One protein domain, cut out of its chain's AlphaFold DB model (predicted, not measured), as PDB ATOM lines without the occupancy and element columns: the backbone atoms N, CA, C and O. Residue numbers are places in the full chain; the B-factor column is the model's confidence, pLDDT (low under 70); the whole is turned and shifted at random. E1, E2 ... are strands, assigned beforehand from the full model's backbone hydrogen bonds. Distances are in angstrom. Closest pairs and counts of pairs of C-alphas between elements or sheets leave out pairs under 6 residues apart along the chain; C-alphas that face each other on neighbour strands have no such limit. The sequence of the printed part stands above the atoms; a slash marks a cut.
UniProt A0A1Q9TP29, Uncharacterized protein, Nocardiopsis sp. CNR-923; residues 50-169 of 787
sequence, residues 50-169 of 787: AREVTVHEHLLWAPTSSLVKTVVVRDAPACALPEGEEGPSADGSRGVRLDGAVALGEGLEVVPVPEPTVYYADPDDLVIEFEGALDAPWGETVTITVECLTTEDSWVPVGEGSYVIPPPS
ATOM      1  N   ALA A  50     -30.400 -42.965  53.377       50.88
ATOM      2  CA  ALA A  50     -29.599 -41.860  52.875       50.88
ATOM      3  C   ALA A  50     -28.128 -42.283  52.939       50.88
ATOM      4  O   ALA A  50     -27.634 -42.651  54.008       50.88
ATOM      5  N   ARG A  51     -27.476 -42.344  51.776       66.25
ATOM      6  CA  ARG A  51     -26.055 -42.663  51.694       66.25
ATOM      7  C   ARG A  51     -25.261 -41.459  52.171       66.25
ATOM      8  O   ARG A  51     -25.684 -40.319  51.986       66.25
ATOM      9  N   GLU A  52     -24.141 -41.740  52.819       71.31
ATOM     10  CA  GLU A  52     -23.255 -40.718  53.358       71.31
ATOM     11  C   GLU A  52     -22.582 -39.984  52.192       71.31
ATOM     12  O   GLU A  52     -21.834 -40.579  51.418       71.31
ATOM     13  N   VAL A  53     -22.914 -38.703  52.034       78.19
ATOM     14  CA  VAL A  53     -22.226 -37.792  51.118       78.19
ATOM     15  C   VAL A  53     -21.249 -36.985  51.945       78.19
ATOM     16  O   VAL A  53     -21.649 -36.228  52.831       78.19
ATOM     17  N   THR A  54     -19.966 -37.144  51.642       81.31
ATOM     18  CA  THR A  54     -18.908 -36.407  52.325       81.31
ATOM     19  C   THR A  54     -18.546 -35.197  51.483       81.31
ATOM     20  O   THR A  54     -18.143 -35.318  50.328       81.31
ATOM     21  N   VAL A  55     -18.709 -34.010  52.059       76.25
ATOM     22  CA  VAL A  55     -18.314 -32.754  51.417       76.25
ATOM     23  C   VAL A  55     -16.941 -32.371  51.952       76.25
ATOM     24  O   VAL A  55     -16.776 -32.203  53.159       76.25
ATOM     25  N   HIS A  56     -15.970 -32.247  51.054       76.56
ATOM     26  CA  HIS A  56     -14.626 -31.772  51.348       76.56
ATOM     27  C   HIS A  56     -14.475 -30.352  50.790       76.56
ATOM     28  O   HIS A  56     -14.753 -30.082  49.622       76.56
ATOM     29  N   GLU A  57     -14.043 -29.423  51.635       69.69
ATOM     30  CA  GLU A  57     -13.732 -28.053  51.227       69.69
ATOM     31  C   GLU A  57     -12.215 -27.896  51.193       69.69
ATOM     32  O   GLU A  57     -11.536 -28.249  52.156       69.69
ATOM     33  N   HIS A  58     -11.689 -27.393  50.080       70.62
ATOM     34  CA  HIS A  58     -10.283 -27.036  49.948       70.62
ATOM     35  C   HIS A  58     -10.144 -25.802  49.048       70.62
ATOM     36  O   HIS A  58     -11.044 -25.430  48.304       70.62
ATOM     37  N   LEU A  59      -9.030 -25.096  49.154       62.06
ATOM     38  CA  LEU A  59      -8.709 -23.948  48.322       62.06
ATOM     39  C   LEU A  59      -7.567 -24.369  47.402       62.06
ATOM     40  O   LEU A  59      -6.467 -24.641  47.879       62.06
ATOM     41  N   LEU A  60      -7.821 -24.437  46.096       62.88
ATOM     42  CA  LEU A  60      -6.750 -24.625  45.122       62.88
ATOM     43  C   LEU A  60      -6.108 -23.266  44.867       62.88
ATOM     44  O   LEU A  60      -6.746 -22.335  44.369       62.88
ATOM     45  N   TRP A  61      -4.841 -23.134  45.243       54.00
ATOM     46  CA  TRP A  61      -4.107 -21.903  45.000       54.00
ATOM     47  C   TRP A  61      -3.478 -21.937  43.603       54.00
ATOM     48  O   TRP A  61      -2.301 -22.233  43.458       54.00
ATOM     49  N   ALA A  62      -4.289 -21.654  42.582       55.47
ATOM     50  CA  ALA A  62      -3.842 -21.394  41.212       55.47
ATOM     51  C   ALA A  62      -3.721 -19.870  40.962       55.47
ATOM     52  O   ALA A  62      -4.262 -19.077  41.744       55.47
ATOM     53  N   PRO A  63      -3.104 -19.404  39.856       44.12
ATOM     54  CA  PRO A  63      -3.038 -17.977  39.494       44.12
ATOM     55  C   PRO A  63      -4.409 -17.277  39.398       44.12
ATOM     56  O   PRO A  63      -4.489 -16.048  39.463       44.12
ATOM     57  N   THR A  64      -5.488 -18.050  39.244       49.19
ATOM     58  CA  THR A  64      -6.893 -17.611  39.213       49.19
ATOM     59  C   THR A  64      -7.577 -17.609  40.588       49.19
ATOM     60  O   THR A  64      -8.669 -17.049  40.707       49.19
ATOM     61  N   SER A  65      -6.942 -18.171  41.626       54.06
ATOM     62  CA  SER A  65      -7.389 -18.251  43.027       54.06
ATOM     63  C   SER A  65      -8.905 -18.462  43.182       54.06
ATOM     64  O   SER A  65      -9.626 -17.556  43.614       54.06
ATOM     65  N   SER A  66      -9.406 -19.640  42.803       66.00
ATOM     66  CA  SER A  66     -10.802 -20.038  43.012       66.00
ATOM     67  C   SER A  66     -10.921 -21.007  44.199       66.00
ATOM     68  O   SER A  66     -10.084 -21.872  44.435       66.00
ATOM     69  N   LEU A  67     -11.978 -20.840  44.999       72.81
ATOM     70  CA  LEU A  67     -12.358 -21.827  46.011       72.81
ATOM     71  C   LEU A  67     -13.040 -22.994  45.299       72.81
ATOM     72  O   LEU A  67     -14.084 -22.786  44.675       72.81
ATOM     73  N   VAL A  68     -12.455 -24.186  45.411       81.12
ATOM     74  CA  VAL A  68     -12.955 -25.409  44.778       81.12
ATOM     75  C   VAL A  68     -13.543 -26.317  45.842       81.12
ATOM     76  O   VAL A  68     -12.913 -26.656  46.837       81.12
ATOM     77  N   LYS A  69     -14.797 -26.712  45.662       85.94
ATOM     78  CA  LYS A  69     -15.472 -27.615  46.594       85.94
ATOM     79  C   LYS A  69     -15.612 -28.973  45.950       85.94
ATOM     80  O   LYS A  69     -16.142 -29.059  44.845       85.94
ATOM     81  N   THR A  70     -15.194 -30.017  46.662       88.94
ATOM     82  CA  THR A  70     -15.396 -31.398  46.234       88.94
ATOM     83  C   THR A  70     -16.484 -32.072  47.045       88.94
ATOM     84  O   THR A  70     -16.488 -32.092  48.275       88.94
ATOM     85  N   VAL A  71     -17.424 -32.685  46.342       89.94
ATOM     86  CA  VAL A  71     -18.442 -33.552  46.926       89.94
ATOM     87  C   VAL A  71     -18.109 -34.975  46.533       89.94
ATOM     88  O   VAL A  71     -18.058 -35.307  45.351       89.94
ATOM     89  N   VAL A  72     -17.875 -35.812  47.535       91.69
ATOM     90  CA  VAL A  72     -17.587 -37.227  47.360       91.69
ATOM     91  C   VAL A  72     -18.863 -38.014  47.613       91.69
ATOM     92  O   VAL A  72     -19.453 -37.944  48.694       91.69
ATOM     93  N   VAL A  73     -19.274 -38.785  46.614       90.62
ATOM     94  CA  VAL A  73     -20.437 -39.667  46.689       90.62
ATOM     95  C   VAL A  73     -19.958 -41.089  46.442       90.62
ATOM     96  O   VAL A  73     -19.465 -41.380  45.359       90.62
ATOM     97  N   ARG A  74     -20.095 -41.966  47.440       90.50
ATOM     98  CA  ARG A  74     -19.718 -43.381  47.319       90.50
ATOM     99  C   ARG A  74     -20.929 -44.284  47.118       90.50
ATOM    100  O   ARG A  74     -22.019 -43.975  47.612       90.50
ATOM    101  N   ASP A  75     -20.721 -45.409  46.438       88.56
ATOM    102  CA  ASP A  75     -21.712 -46.471  46.234       88.56
ATOM    103  C   ASP A  75     -23.053 -45.945  45.673       88.56
ATOM    104  O   ASP A  75     -24.134 -46.269  46.185       88.56
ATOM    105  N   ALA A  76     -23.024 -45.089  44.648       87.94
ATOM    106  CA  ALA A  76     -24.186 -44.451  44.032       87.94
ATOM    107  C   ALA A  76     -24.602 -45.104  42.690       87.94
ATOM    108  O   ALA A  76     -24.482 -44.493  41.628       87.94
ATOM    109  N   PRO A  77     -25.228 -46.302  42.696       88.31
ATOM    110  CA  PRO A  77     -25.621 -47.036  41.492       88.31
ATOM    111  C   PRO A  77     -26.620 -46.287  40.604       88.31
ATOM    112  O   PRO A  77     -26.754 -46.603  39.428       88.31
ATOM    113  N   ALA A  78     -27.350 -45.304  41.144       87.81
ATOM    114  CA  ALA A  78     -28.240 -44.463  40.343       87.81
ATOM    115  C   ALA A  78     -27.468 -43.483  39.444       87.81
ATOM    116  O   ALA A  78     -27.995 -43.069  38.417       87.81
ATOM    117  N   CYS A  79     -26.234 -43.141  39.820       86.56
ATOM    118  CA  CYS A  79     -25.324 -42.319  39.031       86.56
ATOM    119  C   CYS A  79     -24.417 -43.159  38.136       86.56
ATOM    120  O   CYS A  79     -23.578 -42.580  37.446       86.56
ATOM    121  N   ALA A  80     -24.543 -44.492  38.181       86.50
ATOM    122  CA  ALA A  80     -23.504 -45.342  37.651       86.50
ATOM    123  C   ALA A  80     -23.340 -45.218  36.141       86.50
ATOM    124  O   ALA A  80     -24.329 -45.102  35.400       86.50
ATOM    125  N   LEU A  81     -22.082 -45.272  35.699       84.31
ATOM    126  CA  LEU A  81     -21.769 -45.315  34.277       84.31
ATOM    127  C   LEU A  81     -22.474 -46.519  33.618       84.31
ATOM    128  O   LEU A  81     -22.650 -47.570  34.249       84.31
ATOM    129  N   PRO A  82     -22.937 -46.386  32.362       83.31
ATOM    130  CA  PRO A  82     -23.460 -47.516  31.604       83.31
ATOM    131  C   PRO A  82     -22.475 -48.697  31.589       83.31
ATOM    132  O   PRO A  82     -21.264 -48.502  31.547       83.31
ATOM    133  N   GLU A  83     -22.987 -49.933  31.586       79.50
ATOM    134  CA  GLU A  83     -22.129 -51.123  31.512       79.50
ATOM    135  C   GLU A  83     -21.166 -51.036  30.315       79.50
ATOM    136  O   GLU A  83     -21.596 -50.944  29.163       79.50
ATOM    137  N   GLY A  84     -19.862 -51.116  30.595       76.00
ATOM    138  CA  GLY A  84     -18.800 -51.059  29.590       76.00
ATOM    139  C   GLY A  84     -18.217 -49.667  29.339       76.00
ATOM    140  O   GLY A  84     -17.287 -49.564  28.540       76.00
ATOM    141  N   GLU A  85     -18.721 -48.628  30.006       75.69
ATOM    142  CA  GLU A  85     -18.062 -47.325  30.069       75.69
ATOM    143  C   GLU A  85     -17.188 -47.239  31.325       75.69
ATOM    144  O   GLU A  85     -17.635 -47.482  32.443       75.69
ATOM    145  N   GLU A  86     -15.917 -46.910  31.116       67.94
ATOM    146  CA  GLU A  86     -14.916 -46.679  32.153       67.94
ATOM    147  C   GLU A  86     -14.191 -45.378  31.803       67.94
ATOM    148  O   GLU A  86     -13.902 -45.111  30.635       67.94
ATOM    149  N   GLY A  87     -13.878 -44.567  32.806       63.50
ATOM    150  CA  GLY A  87     -13.086 -43.353  32.646       63.50
ATOM    151  C   GLY A  87     -13.526 -42.264  33.619       63.50
ATOM    152  O   GLY A  87     -14.649 -42.314  34.119       63.50
ATOM    153  N   PRO A  88     -12.674 -41.261  33.872       63.53
ATOM    154  CA  PRO A  88     -13.014 -40.153  34.755       63.53
ATOM    155  C   PRO A  88     -13.951 -39.121  34.107       63.53
ATOM    156  O   PRO A  88     -14.387 -38.207  34.798       63.53
ATOM    157  N   SER A  89     -14.244 -39.203  32.800       65.75
ATOM    158  CA  SER A  89     -15.000 -38.161  32.095       65.75
ATOM    159  C   SER A  89     -16.519 -38.301  32.239       65.75
ATOM    160  O   SER A  89     -17.096 -39.380  32.112       65.75
ATOM    161  N   ALA A  90     -17.186 -37.160  32.426       60.75
ATOM    162  CA  ALA A  90     -18.639 -37.062  32.550       60.75
ATOM    163  C   ALA A  90     -19.417 -37.289  31.238       60.75
ATOM    164  O   ALA A  90     -20.646 -37.334  31.277       60.75
ATOM    165  N   ASP A  91     -18.748 -37.429  30.087       64.44
ATOM    166  CA  ASP A  91     -19.399 -37.509  28.766       64.44
ATOM    167  C   ASP A  91     -20.324 -38.736  28.623       64.44
ATOM    168  O   ASP A  91     -21.266 -38.714  27.829       64.44
ATOM    169  N   GLY A  92     -20.067 -39.784  29.413       63.25
ATOM    170  CA  GLY A  92     -20.898 -40.987  29.539       63.25
ATOM    171  C   GLY A  92     -21.948 -40.935  30.657       63.25
ATOM    172  O   GLY A  92     -22.804 -41.818  30.780       63.25
ATOM    173  N   SER A  93     -21.909 -39.898  31.498       74.62
ATOM    174  CA  SER A  93     -22.822 -39.768  32.630       74.62
ATOM    175  C   SER A  93     -24.251 -39.507  32.154       74.62
ATOM    176  O   SER A  93     -24.509 -38.750  31.217       74.62
ATOM    177  N   ARG A  94     -25.227 -40.110  32.837       77.75
ATOM    178  CA  ARG A  94     -26.656 -39.872  32.560       77.75
ATOM    179  C   ARG A  94     -27.116 -38.483  33.019       77.75
ATOM    180  O   ARG A  94     -28.208 -38.062  32.660       77.75
ATOM    181  N   GLY A  95     -26.285 -37.773  33.781       86.25
ATOM    182  CA  GLY A  95     -26.568 -36.469  34.364       86.25
ATOM    183  C   GLY A  95     -26.551 -36.524  35.890       86.25
ATOM    184  O   GLY A  95     -27.244 -37.336  36.507       86.25
ATOM    185  N   VAL A  96     -25.774 -35.623  36.487       89.44
ATOM    186  CA  VAL A  96     -25.714 -35.371  37.932       89.44
ATOM    187  C   VAL A  96     -26.163 -33.935  38.172       89.44
ATOM    188  O   VAL A  96     -25.804 -33.033  37.413       89.44
ATOM    189  N   ARG A  97     -26.972 -33.718  39.208       91.00
ATOM    190  CA  ARG A  97     -27.456 -32.397  39.612       91.00
ATOM    191  C   ARG A  97     -27.123 -32.154  41.074       91.00
ATOM    192  O   ARG A  97     -27.287 -33.045  41.905       91.00
ATOM    193  N   LEU A  98     -26.674 -30.938  41.368       91.06
ATOM    194  CA  LEU A  98     -26.379 -30.479  42.716       91.06
ATOM    195  C   LEU A  98     -27.332 -29.346  43.051       91.06
ATOM    196  O   LEU A  98     -27.359 -28.325  42.365       91.06
ATOM    197  N   ASP A  99     -28.098 -29.542  44.114       89.94
ATOM    198  CA  ASP A  99     -28.981 -28.530  44.668       89.94
ATOM    199  C   ASP A  99     -28.427 -28.118  46.040       89.94
ATOM    200  O   ASP A  99     -28.262 -28.946  46.937       89.94
ATOM    201  N   GLY A 100     -28.093 -26.836  46.195       88.25
ATOM    202  CA  GLY A 100     -27.634 -26.265  47.458       88.25
ATOM    203  C   GLY A 100     -28.804 -25.659  48.222       88.25
ATOM    204  O   GLY A 100     -29.669 -25.010  47.639       88.25
ATOM    205  N   ALA A 101     -28.839 -25.831  49.535       89.31
ATOM    206  CA  ALA A 101     -29.840 -25.225  50.395       89.31
ATOM    207  C   ALA A 101     -29.213 -24.637  51.654       89.31
ATOM    208  O   ALA A 101     -28.439 -25.296  52.338       89.31
ATOM    209  N   VAL A 102     -29.575 -23.405  51.989       87.75
ATOM    210  CA  VAL A 102     -29.068 -22.700  53.169       87.75
ATOM    211  C   VAL A 102     -30.188 -22.578  54.188       87.75
ATOM    212  O   VAL A 102     -31.292 -22.133  53.860       87.75
ATOM    213  N   ALA A 103     -29.915 -22.958  55.433       84.88
ATOM    214  CA  ALA A 103     -30.841 -22.715  56.530       84.88
ATOM    215  C   ALA A 103     -30.765 -21.234  56.939       84.88
ATOM    216  O   ALA A 103     -29.784 -20.810  57.531       84.88
ATOM    217  N   LEU A 104     -31.793 -20.439  56.638       84.00
ATOM    218  CA  LEU A 104     -31.882 -19.024  57.021       84.00
ATOM    219  C   LEU A 104     -33.009 -18.833  58.038       84.00
ATOM    220  O   LEU A 104     -34.176 -18.606  57.698       84.00
ATOM    221  N   GLY A 105     -32.669 -18.930  59.324       83.94
ATOM    222  CA  GLY A 105     -33.641 -18.833  60.415       83.94
ATOM    223  C   GLY A 105     -34.627 -20.010  60.431       83.94
ATOM    224  O   GLY A 105     -34.232 -21.137  60.695       83.94
ATOM    225  N   GLU A 106     -35.923 -19.751  60.198       83.06
ATOM    226  CA  GLU A 106     -36.972 -20.796  60.137       83.06
ATOM    227  C   GLU A 106     -37.212 -21.340  58.708       83.06
ATOM    228  O   GLU A 106     -38.094 -22.178  58.517       83.06
ATOM    229  N   GLY A 107     -36.478 -20.854  57.696       85.44
ATOM    230  CA  GLY A 107     -36.662 -21.222  56.287       85.44
ATOM    231  C   GLY A 107     -35.432 -21.874  55.655       85.44
ATOM    232  O   GLY A 107     -34.309 -21.664  56.101       85.44
ATOM    233  N   LEU A 108     -35.663 -22.642  54.589       88.62
ATOM    234  CA  LEU A 108     -34.634 -23.240  53.737       88.62
ATOM    235  C   LEU A 108     -34.647 -22.474  52.404       88.62
ATOM    236  O   LEU A 108     -35.673 -22.464  51.719       88.62
ATOM    237  N   GLU A 109     -33.563 -21.781  52.064       91.25
ATOM    238  CA  GLU A 109     -33.422 -21.086  50.778       91.25
ATOM    239  C   GLU A 109     -32.567 -21.934  49.838       91.25
ATOM    240  O   GLU A 109     -31.435 -22.279  50.169       91.25
ATOM    241  N   VAL A 110     -33.119 -22.299  48.677       88.06
ATOM    242  CA  VAL A 110     -32.381 -23.044  47.649       88.06
ATOM    243  C   VAL A 110     -31.447 -22.074  46.935       88.06
ATOM    244  O   VAL A 110     -31.906 -21.100  46.336       88.06
ATOM    245  N   VAL A 111     -30.152 -22.354  46.995       86.56
ATOM    246  CA  VAL A 111     -29.098 -21.585  46.340       86.56
ATOM    247  C   VAL A 111     -28.589 -22.398  45.150       86.56
ATOM    248  O   VAL A 111     -28.220 -23.563  45.323       86.56
ATOM    249  N   PRO A 112     -28.588 -21.826  43.933       83.00
ATOM    250  CA  PRO A 112     -28.070 -22.526  42.768       83.00
ATOM    251  C   PRO A 112     -26.581 -22.833  42.960       83.00
ATOM    252  O   PRO A 112     -25.806 -21.950  43.329       83.00
ATOM    253  N   VAL A 113     -26.193 -24.080  42.698       85.56
ATOM    254  CA  VAL A 113     -24.783 -24.479  42.637       85.56
ATOM    255  C   VAL A 113     -24.255 -24.120  41.239       85.56
ATOM    256  O   VAL A 113     -24.964 -24.369  40.258       85.56
ATOM    257  N   PRO A 114     -23.067 -23.499  41.120       81.75
ATOM    258  CA  PRO A 114     -22.384 -23.291  39.840       81.75
ATOM    259  C   PRO A 114     -22.246 -24.602  39.058       81.75
ATOM    260  O   PRO A 114     -22.316 -25.673  39.656       81.75
ATOM    261  N   GLU A 115     -22.070 -24.527  37.737       85.75
ATOM    262  CA  GLU A 115     -21.977 -25.711  36.867       85.75
ATOM    263  C   GLU A 115     -20.906 -26.692  37.388       85.75
ATOM    264  O   GLU A 115     -19.723 -26.351  37.366       85.75
ATOM    265  N   PRO A 116     -21.300 -27.875  37.899       88.50
ATOM    266  CA  PRO A 116     -20.364 -28.795  38.522       88.50
ATOM    267  C   PRO A 116     -19.668 -29.673  37.477       88.50
ATOM    268  O   PRO A 116     -20.298 -30.142  36.526       88.50
ATOM    269  N   THR A 117     -18.393 -29.968  37.703       88.94
ATOM    270  CA  THR A 117     -17.624 -30.970  36.961       88.94
ATOM    271  C   THR A 117     -17.681 -32.298  37.704       88.94
ATOM    272  O   THR A 117     -17.430 -32.362  38.904       88.94
ATOM    273  N   VAL A 118     -18.036 -33.377  37.011       89.56
ATOM    274  CA  VAL A 118     -18.222 -34.702  37.617       89.56
ATOM    275  C   VAL A 118     -17.110 -35.631  37.162       89.56
ATOM    276  O   VAL A 118     -16.895 -35.801  35.963       89.56
ATOM    277  N   TYR A 119     -16.464 -36.277  38.124       89.69
ATOM    278  CA  TYR A 119     -15.437 -37.282  37.911       89.69
ATOM    279  C   TYR A 119     -15.893 -38.609  38.503       89.69
ATOM    280  O   TYR A 119     -16.367 -38.660  39.637       89.69
ATOM    281  N   TYR A 120     -15.736 -39.688  37.747       88.31
ATOM    282  CA  TYR A 120     -15.995 -41.039  38.240       88.31
ATOM    283  C   TYR A 120     -14.692 -41.637  38.750       88.31
ATOM    284  O   TYR A 120     -13.666 -41.507  38.088       88.31
ATOM    285  N   ALA A 121     -14.739 -42.227  39.944       86.50
ATOM    286  CA  ALA A 121     -13.635 -42.925  40.591       86.50
ATOM    287  C   ALA A 121     -13.741 -44.456  40.429       86.50
ATOM    288  O   ALA A 121     -12.732 -45.146  40.301       86.50
ATOM    289  N   ASP A 122     -14.976 -44.950  40.408       84.81
ATOM    290  CA  ASP A 122     -15.433 -46.303  40.063       84.81
ATOM    291  C   ASP A 122     -16.800 -46.120  39.351       84.81
ATOM    292  O   ASP A 122     -17.312 -44.990  39.350       84.81
ATOM    293  N   PRO A 123     -17.443 -47.137  38.734       83.38
ATOM    294  CA  PRO A 123     -18.744 -46.959  38.103       83.38
ATOM    295  C   PRO A 123     -19.772 -46.270  38.991       83.38
ATOM    296  O   PRO A 123     -20.593 -45.554  38.440       83.38
ATOM    297  N   ASP A 124     -19.735 -46.446  40.313       84.88
ATOM    298  CA  ASP A 124     -20.671 -45.860  41.274       84.88
ATOM    299  C   ASP A 124     -20.044 -44.924  42.325       84.88
ATOM    300  O   ASP A 124     -20.774 -44.415  43.176       84.88
ATOM    301  N   ASP A 125     -18.752 -44.607  42.225       89.12
ATOM    302  CA  ASP A 125     -18.085 -43.616  43.079       89.12
ATOM    303  C   ASP A 125     -17.813 -42.328  42.294       89.12
ATOM    304  O   ASP A 125     -17.221 -42.362  41.215       89.12
ATOM    305  N   LEU A 126     -18.216 -41.176  42.837       90.44
ATOM    306  CA  LEU A 126     -18.117 -39.875  42.176       90.44
ATOM    307  C   LEU A 126     -17.365 -38.856  43.032       90.44
ATOM    308  O   LEU A 126     -17.572 -38.760  44.244       90.44
ATOM    309  N   VAL A 127     -16.560 -38.035  42.365       91.81
ATOM    310  CA  VAL A 127     -16.026 -36.775  42.882       91.81
ATOM    311  C   VAL A 127     -16.624 -35.658  42.046       91.81
ATOM    312  O   VAL A 127     -16.504 -35.658  40.826       91.81
ATOM    313  N   ILE A 128     -17.305 -34.720  42.688       90.88
ATOM    314  CA  ILE A 128     -17.968 -33.616  42.006       90.88
ATOM    315  C   ILE A 128     -17.313 -32.316  42.444       90.88
ATOM    316  O   ILE A 128     -17.353 -31.985  43.626       90.88
ATOM    317  N   GLU A 129     -16.742 -31.587  41.498       90.44
ATOM    318  CA  GLU A 129     -16.107 -30.293  41.719       90.44
ATOM    319  C   GLU A 129     -17.012 -29.156  41.281       90.44
ATOM    320  O   GLU A 129     -17.679 -29.234  40.254       90.44
ATOM    321  N   PHE A 130     -17.024 -28.073  42.043       87.19
ATOM    322  CA  PHE A 130     -17.601 -26.818  41.586       87.19
ATOM    323  C   PHE A 130     -16.792 -25.641  42.118       87.19
ATOM    324  O   PHE A 130     -16.312 -25.649  43.256       87.19
ATOM    325  N   GLU A 131     -16.656 -24.621  41.275       83.62
ATOM    326  CA  GLU A 131     -15.902 -23.415  41.590       83.62
ATOM    327  C   GLU A 131     -16.810 -22.307  42.122       83.62
ATOM    328  O   GLU A 131     -17.882 -22.028  41.580       83.62
ATOM    329  N   GLY A 132     -16.330 -21.615  43.152       75.94
ATOM    330  CA  GLY A 132     -16.931 -20.389  43.658       75.94
ATOM    331  C   GLY A 132     -17.660 -20.537  44.991       75.94
ATOM    332  O   GLY A 132     -17.942 -21.622  45.507       75.94
ATOM    333  N   ALA A 133     -17.962 -19.388  45.591       67.12
ATOM    334  CA  ALA A 133     -18.800 -19.336  46.776       67.12
ATOM    335  C   ALA A 133     -20.263 -19.530  46.366       67.12
ATOM    336  O   ALA A 133     -20.744 -18.889  45.433       67.12
ATOM    337  N   LEU A 134     -20.989 -20.374  47.100       74.19
ATOM    338  CA  LEU A 134     -22.445 -20.276  47.088       74.19
ATOM    339  C   LEU A 134     -22.803 -18.897  47.653       74.19
ATOM    340  O   LEU A 134     -22.197 -18.485  48.644       74.19
ATOM    341  N   ASP A 135     -23.759 -18.201  47.032       74.62
ATOM    342  CA  ASP A 135     -24.279 -16.891  47.465       74.62
ATOM    343  C   ASP A 135     -25.065 -17.025  48.782       74.62
ATOM    344  O   ASP A 135     -26.273 -16.811  48.871       74.62
ATOM    345  N   ALA A 136     -24.370 -17.441  49.827       77.00
ATOM    346  CA  ALA A 136     -24.918 -17.857  51.092       77.00
ATOM    347  C   ALA A 136     -24.235 -17.053  52.206       77.00
ATOM    348  O   ALA A 136     -23.029 -16.791  52.138       77.00
ATOM    349  N   PRO A 137     -24.984 -16.598  53.225       81.50
ATOM    350  CA  PRO A 137     -24.396 -15.832  54.304       81.50
ATOM    351  C   PRO A 137     -23.357 -16.656  55.060       81.50
ATOM    352  O   PRO A 137     -23.525 -17.834  55.359       81.50
ATOM    353  N   TRP A 138     -22.279 -15.978  55.400       82.31
ATOM    354  CA  TRP A 138     -21.215 -16.470  56.249       82.31
ATOM    355  C   TRP A 138     -21.722 -17.036  57.583       82.31
ATOM    356  O   TRP A 138     -22.536 -16.402  58.257       82.31
ATOM    357  N   GLY A 139     -21.182 -18.183  57.996       83.75
ATOM    358  CA  GLY A 139     -21.558 -18.887  59.223       83.75
ATOM    359  C   GLY A 139     -22.808 -19.759  59.101       83.75
ATOM    360  O   GLY A 139     -23.136 -20.452  60.064       83.75
ATOM    361  N   GLU A 140     -23.489 -19.751  57.955       87.31
ATOM    362  CA  GLU A 140     -24.645 -20.613  57.724       87.31
ATOM    363  C   GLU A 140     -24.222 -22.008  57.253       87.31
ATOM    364  O   GLU A 140     -23.203 -22.194  56.578       87.31
ATOM    365  N   THR A 141     -25.034 -23.002  57.612       88.12
ATOM    366  CA  THR A 141     -24.892 -24.373  57.120       88.12
ATOM    367  C   THR A 141     -25.548 -24.486  55.751       88.12
ATOM    368  O   THR A 141     -26.759 -24.292  55.609       88.12
ATOM    369  N   VAL A 142     -24.749 -24.827  54.744       88.12
ATOM    370  CA  VAL A 142     -25.235 -25.214  53.423       88.12
ATOM    371  C   VAL A 142     -25.377 -26.721  53.399       88.12
ATOM    372  O   VAL A 142     -24.445 -27.448  53.723       88.12
ATOM    373  N   THR A 143     -26.538 -27.178  52.969       91.62
ATOM    374  CA  THR A 143     -26.835 -28.573  52.700       91.62
ATOM    375  C   THR A 143     -26.839 -28.789  51.191       91.62
ATOM    376  O   THR A 143     -27.589 -28.138  50.472       91.62
ATOM    377  N   ILE A 144     -25.958 -29.651  50.703       91.12
ATOM    378  CA  ILE A 144     -25.843 -30.059  49.307       91.12
ATOM    379  C   ILE A 144     -26.606 -31.369  49.146       91.12
ATOM    380  O   ILE A 144     -26.279 -32.363  49.789       91.12
ATOM    381  N   THR A 145     -27.599 -31.376  48.264       92.56
ATOM    382  CA  THR A 145     -28.269 -32.595  47.805       92.56
ATOM    383  C   THR A 145     -27.715 -32.976  46.442       92.56
ATOM    384  O   THR A 145     -27.685 -32.146  45.531       92.56
ATOM    385  N   VAL A 146     -27.288 -34.229  46.297       93.00
ATOM    386  CA  VAL A 146     -26.862 -34.783  45.010       93.00
ATOM    387  C   VAL A 146     -27.982 -35.653  44.463       93.00
ATOM    388  O   VAL A 146     -28.459 -36.571  45.135       93.00
ATOM    389  N   GLU A 147     -28.391 -35.381  43.229       93.50
ATOM    390  CA  GLU A 147     -29.369 -36.175  42.496       93.50
ATOM    391  C   GLU A 147     -28.770 -36.710  41.198       93.50
ATOM    392  O   GLU A 147     -27.987 -36.034  40.530       93.50
ATOM    393  N   CYS A 148     -29.181 -37.914  40.811       92.81
ATOM    394  CA  CYS A 148     -28.727 -38.553  39.580       92.81
ATOM    395  C   CYS A 148     -29.898 -38.934  38.683       92.81
ATOM    396  O   CYS A 148     -30.964 -39.338  39.164       92.81
ATOM    397  N   LEU A 149     -29.697 -38.790  37.372       92.44
ATOM    398  CA  LEU A 149     -30.691 -39.163  36.376       92.44
ATOM    399  C   LEU A 149     -30.658 -40.675  36.137       92.44
ATOM    400  O   LEU A 149     -29.683 -41.246  35.650       92.44
ATOM    401  N   THR A 150     -31.762 -41.330  36.467       88.56
ATOM    402  CA  THR A 150     -31.927 -42.774  36.280       88.56
ATOM    403  C   THR A 150     -32.160 -43.151  34.814       88.56
ATOM    404  O   THR A 150     -32.432 -42.314  33.956       88.56
ATOM    405  N   THR A 151     -32.147 -44.456  34.521       85.81
ATOM    406  CA  THR A 151     -32.537 -45.027  33.215       85.81
ATOM    407  C   THR A 151     -33.956 -44.671  32.761       85.81
ATOM    408  O   THR A 151     -34.277 -44.863  31.593       85.81
ATOM    409  N   GLU A 152     -34.817 -44.227  33.677       90.94
ATOM    410  CA  GLU A 152     -36.221 -43.884  33.416       90.94
ATOM    411  C   GLU A 152     -36.436 -42.369  33.239       90.94
ATOM    412  O   GLU A 152     -37.569 -41.901  33.335       90.94
ATOM    413  N   ASP A 153     -35.364 -41.596  33.017       89.69
ATOM    414  CA  ASP A 153     -35.381 -40.126  32.931       89.69
ATOM    415  C   ASP A 153     -35.979 -39.451  34.183       89.69
ATOM    416  O   ASP A 153     -36.608 -38.391  34.115       89.69
ATOM    417  N   SER A 154     -35.790 -40.068  35.354       93.31
ATOM    418  CA  SER A 154     -36.212 -39.514  36.644       93.31
ATOM    419  C   SER A 154     -35.010 -39.199  37.531       93.31
ATOM    420  O   SER A 154     -34.073 -39.996  37.609       93.31
ATOM    421  N   TRP A 155     -35.037 -38.031  38.178       93.75
ATOM    422  CA  TRP A 155     -34.030 -37.610  39.152       93.75
ATOM    423  C   TRP A 155     -34.285 -38.297  40.488       93.75
ATOM    424  O   TRP A 155     -35.402 -38.243  41.009       93.75
ATOM    425  N   VAL A 156     -33.259 -38.954  41.024       93.44
ATOM    426  CA  VAL A 156     -33.319 -39.624  42.325       93.44
ATOM    427  C   VAL A 156     -32.228 -39.053  43.228       93.44
ATOM    428  O   VAL A 156     -31.068 -39.036  42.808       93.44
ATOM    429  N   PRO A 157     -32.561 -38.611  44.456       92.69
ATOM    430  CA  PRO A 157     -31.560 -38.177  45.421       92.69
ATOM    431  C   PRO A 157     -30.689 -39.363  45.822       92.69
ATOM    432  O   PRO A 157     -31.191 -40.410  46.240       92.69
ATOM    433  N   VAL A 158     -29.378 -39.203  45.668       92.00
ATOM    434  CA  VAL A 158     -28.391 -40.237  45.998       92.00
ATOM    435  C   VAL A 158     -27.722 -39.988  47.340       92.00
ATOM    436  O   VAL A 158     -27.333 -40.954  47.993       92.00
ATOM    437  N   GLY A 159     -27.697 -38.737  47.798       89.38
ATOM    438  CA  GLY A 159     -27.362 -38.402  49.171       89.38
ATOM    439  C   GLY A 159     -27.337 -36.900  49.440       89.38
ATOM    440  O   GLY A 159     -27.600 -36.080  48.557       89.38
ATOM    441  N   GLU A 160     -27.052 -36.566  50.693       91.12
ATOM    442  CA  GLU A 160     -27.123 -35.215  51.241       91.12
ATOM    443  C   GLU A 160     -25.934 -35.007  52.185       91.12
ATOM    444  O   GLU A 160     -25.656 -35.858  53.029       91.12
ATOM    445  N   GLY A 161     -25.219 -33.898  52.020       87.81
ATOM    446  CA  GLY A 161     -24.081 -33.528  52.859       87.81
ATOM    447  C   GLY A 161     -24.172 -32.063  53.254       87.81
ATOM    448  O   GLY A 161     -24.706 -31.254  52.505       87.81
ATOM    449  N   SER A 162     -23.671 -31.693  54.429       86.81
ATOM    450  CA  SER A 162     -23.730 -30.306  54.898       86.81
ATOM    451  C   SER A 162     -22.358 -29.779  55.284       86.81
ATOM    452  O   SER A 162     -21.598 -30.492  55.935       86.81
ATOM    453  N   TYR A 163     -22.075 -28.519  54.965       85.06
ATOM    454  CA  TYR A 163     -20.872 -27.816  55.407       85.06
ATOM    455  C   TYR A 163     -21.231 -26.415  55.915       85.06
ATOM    456  O   TYR A 163     -22.277 -25.864  55.575       85.06
ATOM    457  N   VAL A 164     -20.391 -25.846  56.775       83.94
ATOM    458  CA  VAL A 164     -20.585 -24.495  57.319       83.94
ATOM    459  C   VAL A 164     -19.690 -23.544  56.550       83.94
ATOM    460  O   VAL A 164     -18.490 -23.781  56.480       83.94
ATOM    461  N   ILE A 165     -20.246 -22.456  56.015       79.12
ATOM    462  CA  ILE A 165     -19.426 -21.457  55.327       79.12
ATOM    463  C   ILE A 165     -18.614 -20.702  56.384       79.12
ATOM    464  O   ILE A 165     -19.213 -20.012  57.219       79.12
ATOM    465  N   PRO A 166     -17.275 -20.789  56.378       74.75
ATOM    466  CA  PRO A 166     -16.460 -20.102  57.370       74.75
ATOM    467  C   PRO A 166     -16.638 -18.587  57.220       74.75
ATOM    468  O   PRO A 166     -16.688 -18.105  56.095       74.75
ATOM    469  N   PRO A 167     -16.756 -17.801  58.306       74.38
ATOM    470  CA  PRO A 167     -16.877 -16.355  58.189       74.38
ATOM    471  C   PRO A 167     -15.684 -15.735  57.450       74.38
ATOM    472  O   PRO A 167     -14.586 -16.284  57.508       74.38
ATOM    473  N   PRO A 168     -15.857 -14.563  56.812       63.53
ATOM    474  CA  PRO A 168     -14.793 -13.852  56.134       63.53
ATOM    475  C   PRO A 168     -13.996 -13.131  57.221       63.53
ATOM    476  O   PRO A 168     -14.088 -11.917  57.397       63.53
ATOM    477  N   SER A 169     -13.302 -13.885  58.065       58.91
ATOM    478  CA  SER A 169     -12.174 -13.322  58.783       58.91
ATOM    479  C   SER A 169     -11.088 -13.004  57.761       58.91
ATOM    480  O   SER A 169     -10.949 -13.706  56.763       58.91
TER     481      SER A 169
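What this domain is: This is residues 50 to 169 of the 787 residues of an uncharacterized protein of Nocardiopsis sp. CNR-923 (UniProt A0A1Q9TP29). One strongly twisted sheet of eight strands folds back on itself into two leaves that face each other, E4 E3 E7 and E1 E2 E6 E5, with the bent strand E8 as the hinge. The 120 printed residues hold no named helix, and E1 to E8 follow in number order; across the mixed sheet the order is E4 E3 E7 E8 E1 E2 E6 E5, and the class is all strand. The whole is compact, with a radius of gyration of the C-alphas of 14.8 A, and flat, spanning 48 by 39 by 20 A.

How they stand to each other: E1, residues 51 to 60, and E2, residues 66 to 73, form a hairpin, with N 56 and O 70 within hydrogen-bond range at 2.8 A. E3, residues 96 to 104, and E4, residues 107 to 112, form another, with N 102 and O 109 at 2.8 A. E5, residues 117 to 122, and E6, residues 125 to 131, form a third, with N 119 and O 127 at 2.8 A. E6 is also antiparallel to E2, with N 71 and O 128 at 2.8 A. E7, residues 141 to 149, and E8, residues 155 to 164, form the last, with N 144 and O 161 at 2.7 A. E7 is antiparallel to E3, with N 143 and O 101 at 2.7 A. E8 bends by 61 degrees at residue 158. E8 and E1 are parallel at 52 degrees, C-alphas 159 and 51 facing each other at 5.1 A, with no N and O pair within hydrogen-bond range.

Where its parts are: E1 begins at C-alpha 51 (-26.055, -42.663, 51.694) and is 27.2 A long. E3 measures 25.9 A, E7 and E8 26.1 A each. E8 ends at C-alpha 164 (-20.585, -24.495, 57.319).

The domain as a whole: The C-alphas farthest apart, Gly 84 and Ser 169, are 48.2 A apart. The printed part has no cut. The link E2 to E3, 22 residues, is long. pLDDT is under 70 in 21 residues, among them 59 to 66 and 86 to 92.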